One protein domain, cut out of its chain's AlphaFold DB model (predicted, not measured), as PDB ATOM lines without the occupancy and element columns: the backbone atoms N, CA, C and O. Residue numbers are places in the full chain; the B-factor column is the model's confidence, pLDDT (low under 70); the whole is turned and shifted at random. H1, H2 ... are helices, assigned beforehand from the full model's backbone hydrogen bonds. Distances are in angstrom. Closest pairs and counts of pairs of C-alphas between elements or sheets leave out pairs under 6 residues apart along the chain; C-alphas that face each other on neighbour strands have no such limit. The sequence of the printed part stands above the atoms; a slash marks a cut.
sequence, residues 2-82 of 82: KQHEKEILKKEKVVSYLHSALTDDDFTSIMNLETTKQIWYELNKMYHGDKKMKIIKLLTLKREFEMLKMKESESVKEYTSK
ATOM      1  N   LYS A   2      17.501 -14.912  -0.388       77.00
ATOM      2  CA  LYS A   2      17.161 -16.360  -0.389       77.00
ATOM      3  C   LYS A   2      15.689 -16.729  -0.671       77.00
ATOM      4  O   LYS A   2      15.420 -17.737  -1.314       77.00
ATOM      5  N   GLN A   3      14.724 -15.942  -0.186       80.56
ATOM      6  CA  GLN A   3      13.298 -16.197  -0.453       80.56
ATOM      7  C   GLN A   3      12.918 -15.901  -1.911       80.56
ATOM      8  O   GLN A   3      12.106 -16.609  -2.491       80.56
ATOM      9  N   HIS A   4      13.524 -14.876  -2.511       76.06
ATOM     10  CA  HIS A   4      13.247 -14.472  -3.887       76.06
ATOM     11  C   HIS A   4      13.743 -15.524  -4.890       76.06
ATOM     12  O   HIS A   4      12.995 -15.921  -5.775       76.06
ATOM     13  N   GLU A   5      14.949 -16.058  -4.680       79.31
ATOM     14  CA  GLU A   5      15.519 -17.153  -5.484       79.31
ATOM     15  C   GLU A   5      14.657 -18.420  -5.432       79.31
ATOM     16  O   GLU A   5      14.390 -19.039  -6.461       79.31
ATOM     17  N   LYS A   6      14.152 -18.788  -4.244       81.38
ATOM     18  CA  LYS A   6      13.235 -19.930  -4.098       81.38
ATOM     19  C   LYS A   6      11.946 -19.755  -4.899       81.38
ATOM     20  O   LYS A   6      11.453 -20.729  -5.461       81.38
ATOM     21  N   GLU A   7      11.387 -18.548  -4.940       80.44
ATOM     22  CA  GLU A   7      10.171 -18.278  -5.715       80.44
ATOM     23  C   GLU A   7      10.426 -18.282  -7.230       80.44
ATOM     24  O   GLU A   7       9.556 -18.714  -7.984       80.44
ATOM     25  N   ILE A   8      11.619 -17.882  -7.687       79.00
ATOM     26  CA  ILE A   8      12.029 -18.018  -9.096       79.00
ATOM     27  C   ILE A   8      12.120 -19.500  -9.485       79.00
ATOM     28  O   ILE A   8      11.442 -19.926 -10.415       79.00
ATOM     29  N   LEU A   9      12.839 -20.311  -8.701       81.56
ATOM     30  CA  LEU A   9      12.985 -21.757  -8.930       81.56
ATOM     31  C   LEU A   9      11.641 -22.496  -8.984       81.56
ATOM     32  O   LEU A   9      11.464 -23.440  -9.753       81.56
ATOM     33  N   LYS A  10      10.670 -22.086  -8.158       81.69
ATOM     34  CA  LYS A  10       9.309 -22.641  -8.211       81.69
ATOM     35  C   LYS A  10       8.613 -22.314  -9.529       81.69
ATOM     36  O   LYS A  10       7.970 -23.195 -10.091       81.69
ATOM     37  N   LYS A  11       8.731 -21.076 -10.021       80.25
ATOM     38  CA  LYS A  11       8.134 -20.661 -11.301       80.25
ATOM     39  C   LYS A  11       8.748 -21.421 -12.474       80.25
ATOM     40  O   LYS A  11       8.004 -21.942 -13.298       80.25
ATOM     41  N   GLU A  12      10.071 -21.548 -12.502       81.62
ATOM     42  CA  GLU A  12      10.786 -22.304 -13.538       81.62
ATOM     43  C   GLU A  12      10.362 -23.777 -13.555       81.62
ATOM     44  O   GLU A  12      10.041 -24.312 -14.612       81.62
ATOM     45  N   LYS A  13      10.233 -24.415 -12.382       87.38
ATOM     46  CA  LYS A  13       9.732 -25.797 -12.293       87.38
ATOM     47  C   LYS A  13       8.335 -25.971 -12.880       87.38
ATOM     48  O   LYS A  13       8.081 -26.971 -13.543       87.38
ATOM     49  N   VAL A  14       7.426 -25.026 -12.639       84.31
ATOM     50  CA  VAL A  14       6.067 -25.086 -13.203       84.31
ATOM     51  C   VAL A  14       6.109 -25.022 -14.730       84.31
ATOM     52  O   VAL A  14       5.387 -25.766 -15.386       84.31
ATOM     53  N   VAL A  15       6.979 -24.182 -15.293       81.75
ATOM     54  CA  VAL A  15       7.191 -24.101 -16.744       81.75
ATOM     55  C   VAL A  15       7.734 -25.425 -17.289       81.75
ATOM     56  O   VAL A  15       7.177 -25.959 -18.244       81.75
ATOM     57  N   SER A  16       8.740 -26.019 -16.640       84.31
ATOM     58  CA  SER A  16       9.273 -27.324 -17.051       84.31
ATOM     59  C   SER A  16       8.220 -28.435 -17.013       84.31
ATOM     60  O   SER A  16       8.155 -29.235 -17.945       84.31
ATOM     61  N   TYR A  17       7.370 -28.477 -15.981       86.12
ATOM     62  CA  TYR A  17       6.289 -29.464 -15.912       86.12
ATOM     63  C   TYR A  17       5.268 -29.286 -17.033       86.12
ATOM     64  O   TYR A  17       4.875 -30.275 -17.649       86.12
ATOM     65  N   LEU A  18       4.877 -28.042 -17.333       81.88
ATOM     66  CA  LEU A  18       3.973 -27.755 -18.445       81.88
ATOM     67  C   LEU A  18       4.564 -28.228 -19.772       81.88
ATOM     68  O   LEU A  18       3.872 -28.909 -20.513       81.88
ATOM     69  N   HIS A  19       5.839 -27.949 -20.042       81.81
ATOM     70  CA  HIS A  19       6.489 -28.409 -21.268       81.81
ATOM     71  C   HIS A  19       6.601 -29.935 -21.354       81.81
ATOM     72  O   HIS A  19       6.360 -30.492 -22.417       81.81
ATOM     73  N   SER A  20       6.893 -30.622 -20.244       84.62
ATOM     74  CA  SER A  20       7.010 -32.090 -20.228       84.62
ATOM     75  C   SER A  20       5.699 -32.840 -20.490       84.62
ATOM     76  O   SER A  20       5.728 -34.026 -20.803       84.62
ATOM     77  N   ALA A  21       4.555 -32.173 -20.327       85.62
ATOM     78  CA  ALA A  21       3.234 -32.768 -20.507       85.62
ATOM     79  C   ALA A  21       2.686 -32.617 -21.939       85.62
ATOM     80  O   ALA A  21       1.582 -33.085 -22.213       85.62
ATOM     81  N   LEU A  22       3.413 -31.933 -22.823       87.81
ATOM     82  CA  LEU A  22       2.967 -31.594 -24.173       87.81
ATOM     83  C   LEU A  22       3.596 -32.510 -25.216       87.81
ATOM     84  O   LEU A  22       4.660 -33.087 -24.999       87.81
ATOM     85  N   THR A  23       2.929 -32.621 -26.362       90.31
ATOM     86  CA  THR A  23       3.535 -33.215 -27.557       90.31
ATOM     87  C   THR A  23       4.617 -32.287 -28.118       90.31
ATOM     88  O   THR A  23       4.616 -31.087 -27.828       90.31
ATOM     89  N   ASP A  24       5.527 -32.813 -28.942       89.12
ATOM     90  CA  ASP A  24       6.589 -32.006 -29.564       89.12
ATOM     91  C   ASP A  24       6.021 -30.856 -30.424       89.12
ATOM     92  O   ASP A  24       6.556 -29.742 -30.416       89.12
ATOM     93  N   ASP A  25       4.893 -31.090 -31.102       88.75
ATOM     94  CA  ASP A  25       4.192 -30.086 -31.914       88.75
ATOM     95  C   ASP A  25       3.588 -28.966 -31.046       88.75
ATOM     96  O   ASP A  25       3.758 -27.770 -31.325       88.75
ATOM     97  N   ASP A  26       2.918 -29.344 -29.951       86.94
ATOM     98  CA  ASP A  26       2.337 -28.397 -28.995       86.94
ATOM     99  C   ASP A  26       3.432 -27.578 -28.294       86.94
ATOM    100  O   ASP A  26       3.297 -26.363 -28.120       86.94
ATOM    101  N   PHE A  27       4.543 -28.224 -27.922       87.94
ATOM    102  CA  PHE A  27       5.703 -27.574 -27.316       87.94
ATOM    103  C   PHE A  27       6.319 -26.538 -28.260       87.94
ATOM    104  O   PHE A  27       6.507 -25.386 -27.864       87.94
ATOM    105  N   THR A  28       6.572 -26.914 -29.516       90.12
ATOM    106  CA  THR A  28       7.159 -26.024 -30.532       90.12
ATOM    107  C   THR A  28       6.313 -24.765 -30.736       90.12
ATOM    108  O   THR A  28       6.846 -23.672 -30.931       90.12
ATOM    109  N   SER A  29       4.991 -24.890 -30.612       88.31
ATOM    110  CA  SER A  29       4.051 -23.776 -30.765       88.31
ATOM    111  C   SER A  29       4.101 -22.747 -29.625       88.31
ATOM    112  O   SER A  29       3.675 -21.609 -29.821       88.31
ATOM    113  N   ILE A  30       4.614 -23.115 -28.442       89.62
ATOM    114  CA  ILE A  30       4.602 -22.260 -27.238       89.62
ATOM    115  C   ILE A  30       5.978 -22.062 -26.586       89.62
ATOM    116  O   ILE A  30       6.073 -21.393 -25.557       89.62
ATOM    117  N   MET A  31       7.045 -22.632 -27.153       87.62
ATOM    118  CA  MET A  31       8.401 -22.593 -26.583       87.62
ATOM    119  C   MET A  31       8.997 -21.179 -26.481       87.62
ATOM    120  O   MET A  31       9.958 -20.966 -25.749       87.62
ATOM    121  N   ASN A  32       8.435 -20.205 -27.201       89.81
ATOM    122  CA  ASN A  32       8.823 -18.794 -27.139       89.81
ATOM    123  C   ASN A  32       8.149 -18.015 -25.988       89.81
ATOM    124  O   ASN A  32       8.388 -16.816 -25.849       89.81
ATOM    125  N   LEU A  33       7.280 -18.652 -25.195       90.31
ATOM    126  CA  LEU A  33       6.553 -18.014 -24.098       90.31
ATOM    127  C   LEU A  33       7.310 -18.182 -22.775       90.31
ATOM    128  O   LEU A  33       7.569 -19.292 -22.327       90.31
ATOM    129  N   GLU A  34       7.610 -17.069 -22.108       85.56
ATOM    130  CA  GLU A  34       8.484 -17.066 -20.925       85.56
ATOM    131  C   GLU A  34       7.722 -17.210 -19.602       85.56
ATOM    132  O   GLU A  34       8.261 -17.670 -18.595       85.56
ATOM    133  N   THR A  35       6.452 -16.794 -19.568       85.38
ATOM    134  CA  THR A  35       5.666 -16.803 -18.331       85.38
ATOM    135  C   THR A  35       4.649 -17.933 -18.317       85.38
ATOM    136  O   THR A  35       3.927 -18.167 -19.287       85.38
ATOM    137  N   THR A  36       4.474 -18.558 -17.149       84.31
ATOM    138  CA  THR A  36       3.415 -19.554 -16.910       84.31
ATOM    139  C   THR A  36       2.036 -19.050 -17.344       84.31
ATOM    140  O   THR A  36       1.226 -19.816 -17.855       84.31
ATOM    141  N   LYS A  37       1.763 -17.749 -17.176       87.75
ATOM    142  CA  LYS A  37       0.498 -17.129 -17.585       87.75
ATOM    143  C   LYS A  37       0.316 -17.134 -19.106       87.75
ATOM    144  O   LYS A  37      -0.784 -17.428 -19.565       87.75
ATOM    145  N   GLN A  38       1.358 -16.796 -19.867       89.56
ATOM    146  CA  GLN A  38       1.318 -16.832 -21.333       89.56
ATOM    147  C   GLN A  38       1.136 -18.265 -21.830       89.56
ATOM    148  O   GLN A  38       0.222 -18.512 -22.610       89.56
ATOM    149  N   ILE A  39       1.934 -19.200 -21.306       89.50
ATOM    150  CA  ILE A  39       1.843 -20.631 -21.622       89.50
ATOM    151  C   ILE A  39       0.419 -21.143 -21.362       89.50
ATOM    152  O   ILE A  39      -0.221 -21.690 -22.253       89.50
ATOM    153  N   TRP A  40      -0.130 -20.889 -20.170       87.44
ATOM    154  CA  TRP A  40      -1.491 -21.299 -19.811       87.44
ATOM    155  C   TRP A  40      -2.572 -20.689 -20.712       87.44
ATOM    156  O   TRP A  40      -3.565 -21.347 -21.035       87.44
ATOM    157  N   TYR A  41      -2.414 -19.424 -21.108       88.62
ATOM    158  CA  TYR A  41      -3.359 -18.751 -21.994       88.62
ATOM    159  C   TYR A  41      -3.330 -19.342 -23.407       88.62
ATOM    160  O   TYR A  41      -4.394 -19.624 -23.962       88.62
ATOM    161  N   GLU A  42      -2.141 -19.579 -23.965       89.19
ATOM    162  CA  GLU A  42      -2.016 -20.126 -25.315       89.19
ATOM    163  C   GLU A  42      -2.469 -21.586 -25.371       89.19
ATOM    164  O   GLU A  42      -3.224 -21.938 -26.271       89.19
ATOM    165  N   LEU A  43      -2.160 -22.400 -24.354       87.44
ATOM    166  CA  LEU A  43      -2.719 -23.752 -24.219       87.44
ATOM    167  C   LEU A  43      -4.254 -23.728 -24.218       87.44
ATOM    168  O   LEU A  43      -4.899 -24.462 -24.966       87.44
ATOM    169  N   ASN A  44      -4.868 -22.833 -23.438       86.69
ATOM    170  CA  ASN A  44      -6.325 -22.689 -23.445       86.69
ATOM    171  C   ASN A  44      -6.872 -22.296 -24.817       86.69
ATOM    172  O   ASN A  44      -7.932 -22.777 -25.217       86.69
ATOM    173  N   LYS A  45      -6.169 -21.425 -25.537       86.56
ATOM    174  CA  LYS A  45      -6.556 -21.000 -26.880       86.56
ATOM    175  C   LYS A  45      -6.394 -22.123 -27.907       86.56
ATOM    176  O   LYS A  45      -7.288 -22.270 -28.735       86.56
ATOM    177  N   MET A  46      -5.328 -22.920 -27.840       85.44
ATOM    178  CA  MET A  46      -5.095 -24.050 -28.747       85.44
ATOM    179  C   MET A  46      -6.187 -25.116 -28.610       85.44
ATOM    180  O   MET A  46      -6.811 -25.481 -29.604       85.44
ATOM    181  N   TYR A  47      -6.497 -25.550 -27.385       83.69
ATOM    182  CA  TYR A  47      -7.447 -26.653 -27.185       83.69
ATOM    183  C   TYR A  47      -8.910 -26.215 -27.151       83.69
ATOM    184  O   TYR A  47      -9.783 -26.904 -27.678       83.69
ATOM    185  N   HIS A  48      -9.218 -25.068 -26.544       82.44
ATOM    186  CA  HIS A  48     -10.606 -24.622 -26.416       82.44
ATOM    187  C   HIS A  48     -11.019 -23.603 -27.482       82.44
ATOM    188  O   HIS A  48     -12.210 -23.295 -27.593       82.44
ATOM    189  N   GLY A  49     -10.079 -23.081 -28.270       80.88
ATOM    190  CA  GLY A  49     -10.301 -21.904 -29.102       80.88
ATOM    191  C   GLY A  49     -10.414 -20.630 -28.262       80.88
ATOM    192  O   GLY A  49     -10.812 -20.647 -27.089       80.88
ATOM    193  N   ASP A  50     -10.106 -19.485 -28.868       82.00
ATOM    194  CA  ASP A  50     -10.403 -18.203 -28.236       82.00
ATOM    195  C   ASP A  50     -11.926 -17.946 -28.164       82.00
ATOM    196  O   ASP A  50     -12.755 -18.640 -28.766       82.00
ATOM    197  N   LYS A  51     -12.321 -16.920 -27.399       85.38
ATOM    198  CA  LYS A  51     -13.736 -16.551 -27.229       85.38
ATOM    199  C   LYS A  51     -14.427 -16.289 -28.574       85.38
ATOM    200  O   LYS A  51     -15.603 -16.612 -28.721       85.38
ATOM    201  N   LYS A  52     -13.708 -15.731 -29.553       86.12
ATOM    202  CA  LYS A  52     -14.239 -15.425 -30.885       86.12
ATOM    203  C   LYS A  52     -14.527 -16.709 -31.662       86.12
ATOM    204  O   LYS A  52     -15.621 -16.849 -32.196       86.12
ATOM    205  N   MET A  53     -13.603 -17.664 -31.668       84.19
ATOM    206  CA  MET A  53     -13.757 -18.959 -32.322       84.19
ATOM    207  C   MET A  53     -14.902 -19.763 -31.708       84.19
ATOM    208  O   MET A  53     -15.684 -20.369 -32.437       84.19
ATOM    209  N   LYS A  54     -15.060 -19.718 -30.379       88.38
ATOM    210  CA  LYS A  54     -16.213 -20.328 -29.696       88.38
ATOM    211  C   LYS A  54     -17.539 -19.722 -30.163       88.38
ATOM    212  O   LYS A  54     -18.472 -20.467 -30.448       88.38
ATOM    213  N   ILE A  55     -17.613 -18.394 -30.281       92.75
ATOM    214  CA  ILE A  55     -18.810 -17.698 -30.783       92.75
ATOM    215  C   ILE A  55     -19.087 -18.073 -32.242       92.75
ATOM    216  O   ILE A  55     -20.225 -18.378 -32.577       92.75
ATOM    217  N   ILE A  56     -18.063 -18.092 -33.100       91.69
ATOM    218  CA  ILE A  56     -18.212 -18.475 -34.510       91.69
ATOM    219  C   ILE A  56     -18.738 -19.910 -34.618       91.69
ATOM    220  O   ILE A  56     -19.742 -20.125 -35.287       91.69
ATOM    221  N   LYS A  57     -18.128 -20.870 -33.907       91.88
ATOM    222  CA  LYS A  57     -18.599 -22.265 -33.871       91.88
ATOM    223  C   LYS A  57     -20.055 -22.359 -33.411       91.88
ATOM    224  O   LYS A  57     -20.842 -23.059 -34.039       91.88
ATOM    225  N   LEU A  58     -20.430 -21.628 -32.360       94.69
ATOM    226  CA  LEU A  58     -21.805 -21.598 -31.862       94.69
ATOM    227  C   LEU A  58     -22.791 -21.058 -32.909       94.69
ATOM    228  O   LEU A  58     -23.857 -21.635 -33.097       94.69
ATOM    229  N   LEU A  59     -22.447 -19.963 -33.591       96.75
ATOM    230  CA  LEU A  59     -23.291 -19.378 -34.636       96.75
ATOM    231  C   LEU A  59     -23.444 -20.319 -35.835       96.75
ATOM    232  O   LEU A  59     -24.548 -20.449 -36.357       96.75
ATOM    233  N   THR A  60     -22.365 -20.996 -36.236       96.62
ATOM    234  CA  THR A  60     -22.402 -22.023 -37.284       96.62
ATOM    235  C   THR A  60     -23.350 -23.156 -36.902       96.62
ATOM    236  O   THR A  60     -24.284 -23.426 -37.650       96.62
ATOM    237  N   LEU A  61     -23.192 -23.736 -35.707       96.50
ATOM    238  CA  LEU A  61     -24.062 -24.810 -35.216       96.50
ATOM    239  C   LEU A  61     -25.527 -24.373 -35.125       96.50
ATOM    240  O   LEU A  61     -26.425 -25.127 -35.486       96.50
ATOM    241  N   LYS A  62     -25.787 -23.138 -34.675       97.38
ATOM    242  CA  LYS A  62     -27.148 -22.596 -34.614       97.38
ATOM    243  C   LYS A  62     -27.773 -22.503 -36.006       97.38
ATOM    244  O   LYS A  62     -28.919 -22.900 -36.181       97.38
ATOM    245  N   ARG A  63     -27.020 -22.017 -36.995       96.94
ATOM    246  CA  ARG A  63     -27.482 -21.938 -38.384       96.94
ATOM    247  C   ARG A  63     -27.724 -23.323 -38.979       96.94
ATOM    248  O   ARG A  63     -28.735 -23.522 -39.640       96.94
ATOM    249  N   GLU A  64     -26.815 -24.267 -38.752       96.19
ATOM    250  CA  GLU A  64     -26.984 -25.660 -39.182       96.19
ATOM    251  C   GLU A  64     -28.251 -26.264 -38.576       96.19
ATOM    252  O   GLU A  64     -29.035 -26.882 -39.292       96.19
ATOM    253  N   PHE A  65     -28.509 -25.998 -37.293       93.75
ATOM    254  CA  PHE A  65     -29.727 -26.424 -36.613       93.75
ATOM    255  C   PHE A  65     -31.000 -25.765 -37.156       93.75
ATOM    256  O   PHE A  65     -32.004 -26.437 -37.349       93.75
ATOM    257  N   GLU A  66     -30.984 -24.468 -37.455       94.88
ATOM    258  CA  GLU A  66     -32.129 -23.787 -38.080       94.88
ATOM    259  C   GLU A  66     -32.406 -24.302 -39.503       94.88
ATOM    260  O   GLU A  66     -33.544 -24.284 -39.969       94.88
ATOM    261  N   MET A  67     -31.366 -24.767 -40.202       94.00
ATOM    262  CA  MET A  67     -31.472 -25.354 -41.539       94.00
ATOM    263  C   MET A  67     -31.827 -26.847 -41.524       94.00
ATOM    264  O   MET A  67     -32.177 -27.394 -42.575       94.00
ATOM    265  N   LEU A  68     -31.749 -27.508 -40.366       92.50
ATOM    266  CA  LEU A  68     -32.155 -28.897 -40.201       92.50
ATOM    267  C   LEU A  68     -33.671 -29.003 -40.388       92.50
ATOM    268  O   LEU A  68     -34.467 -28.471 -39.618       92.50
ATOM    269  N   LYS A  69     -34.075 -29.717 -41.440       90.44
ATOM    270  CA  LYS A  69     -35.475 -30.015 -41.741       90.44
ATOM    271  C   LYS A  69     -35.635 -31.449 -42.222       90.44
ATOM    272  O   LYS A  69     -34.777 -31.965 -42.942       90.44
ATOM    273  N   MET A  70     -36.750 -32.062 -41.843       93.31
ATOM    274  CA  MET A  70     -37.176 -33.361 -42.357       93.31
ATOM    275  C   MET A  70     -37.626 -33.245 -43.815       93.31
ATOM    276  O   MET A  70     -38.094 -32.189 -44.253       93.31
ATOM    277  N   LYS A  71     -37.512 -34.339 -44.570       91.25
ATOM    278  CA  LYS A  71     -38.204 -34.453 -45.864       91.25
ATOM    279  C   LYS A  71     -39.684 -34.765 -45.637       91.25
ATOM    280  O   LYS A  71     -40.035 -35.404 -44.656       91.25
ATOM    281  N   GLU A  72     -40.545 -34.382 -46.579       91.62
ATOM    282  CA  GLU A  72     -41.995 -34.639 -46.477       91.62
ATOM    283  C   GLU A  72     -42.336 -36.132 -46.371       91.62
ATOM    284  O   GLU A  72     -43.297 -36.509 -45.709       91.62
ATOM    285  N   SER A  73     -41.530 -36.986 -47.002       94.62
ATOM    286  CA  SER A  73     -41.704 -38.438 -46.997       94.62
ATOM    287  C   SER A  73     -40.950 -39.150 -45.869       94.62
ATOM    288  O   SER A  73     -40.939 -40.376 -45.843       94.62
ATOM    289  N   GLU A  74     -40.236 -38.421 -45.011       95.31
ATOM    290  CA  GLU A  74     -39.391 -38.992 -43.962       95.31
ATOM    291  C   GLU A  74     -40.159 -39.072 -42.643       95.31
ATOM    292  O   GLU A  74     -40.723 -38.087 -42.167       95.31
ATOM    293  N   SER A  75     -40.169 -40.251 -42.025       93.88
ATOM    294  CA  SER A  75     -40.723 -40.417 -40.683       93.88
ATOM    295  C   SER A  75     -39.779 -39.855 -39.616       93.88
ATOM    296  O   SER A  75     -38.560 -39.819 -39.787       93.88
ATOM    297  N   VAL A  76     -40.322 -39.475 -38.453       92.31
ATOM    298  CA  VAL A  76     -39.514 -38.983 -37.317       92.31
ATOM    299  C   VAL A  76     -38.429 -39.990 -36.935       92.31
ATOM    300  O   VAL A  76     -37.293 -39.603 -36.687       92.31
ATOM    301  N   LYS A  77     -38.758 -41.288 -36.951       94.00
ATOM    302  CA  LYS A  77     -37.811 -42.357 -36.623       94.00
ATOM    303  C   LYS A  77     -36.649 -42.418 -37.618       94.00
ATOM    304  O   LYS A  77     -35.514 -42.623 -37.198       94.00
ATOM    305  N   GLU A  78     -36.919 -42.248 -38.911       93.50
ATOM    306  CA  GLU A  78     -35.886 -42.224 -39.955       93.50
ATOM    307  C   GLU A  78     -35.003 -40.978 -39.847       93.50
ATOM    308  O   GLU A  78     -33.791 -41.083 -40.013       93.50
ATOM    309  N   TYR A  79     -35.586 -39.829 -39.498       92.88
ATOM    310  CA  TYR A  79     -34.848 -38.582 -39.313       92.88
ATOM    311  C   TYR A  79     -33.910 -38.613 -38.100       92.88
ATOM    312  O   TYR A  79     -32.755 -38.220 -38.209       92.88
ATOM    313  N   THR A  80     -34.378 -39.107 -36.948       90.44
ATOM    314  CA  THR A  80     -33.583 -39.139 -35.705       90.44
ATOM    315  C   THR A  80     -32.531 -40.246 -35.667       90.44
ATOM    316  O   THR A  80     -31.736 -40.288 -34.736       90.44
ATOM    317  N   SER A  81     -32.577 -41.184 -36.617       89.19
ATOM    318  CA  SER A  81     -31.625 -42.299 -36.714       89.19
ATOM    319  C   SER A  81     -30.497 -42.046 -37.726       89.19
ATOM    320  O   SER A  81     -29.676 -42.939 -37.931       89.19
ATOM    321  N   LYS A  82     -30.481 -40.879 -38.384       71.69
ATOM    322  CA  LYS A  82     -29.358 -40.392 -39.201       71.69
ATOM    323  C   LYS A  82     -28.311 -39.713 -38.331       71.69
ATOM    324  O   LYS A  82     -27.122 -39.860 -38.679       71.69
TER     325      LYS A  82
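What this domain is: This is residues 2 to 82 of the 82 residues of an uncharacterized protein of Cajanus cajan (UniProt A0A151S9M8). Three helices, H1, H3 and H4, follow one another in a long stepped row, with short H2 at one side near H1 and H3. Beyond H4 the chain turns back into tiny H5. The 81 printed residues have five named helices, H1 to H5 in order, and no named strand: all helix. The whole is extended, radius of gyration of the C-alphas 22.6 A, a rod spanning 77 by 22 by 22 A.

How they stand to each other: H1, residues 2 to 20, only just touches H3, residues 36 to 48, with 3 pairs of C-alphas within 8 A, the closest Val 15 and Thr 36 at 5.9 A, at a shallow tilt of 21 degrees, the same way. H2, residues 24 to 30, touches no helix. H4, residues 51 to 67, and H5, residues 76 to 80, are apart. Every O i to N i+4 pair is within hydrogen-bond range except in H2, 2 of 3.

Where its parts are: H1, 27.3 A long, begins at C-alpha 2 (17.161, -16.360, -0.389). H3 measures 17.7 A. H4, 24.4 A, ends at C-alpha 67 (-31.472, -25.354, -41.539).

The domain as a whole: The farthest C-alphas, Lys 2 and Ser 73, are 78.3 A apart. The printed part has no cut, no link is long, and no printed residue is under 70 in pLDDT.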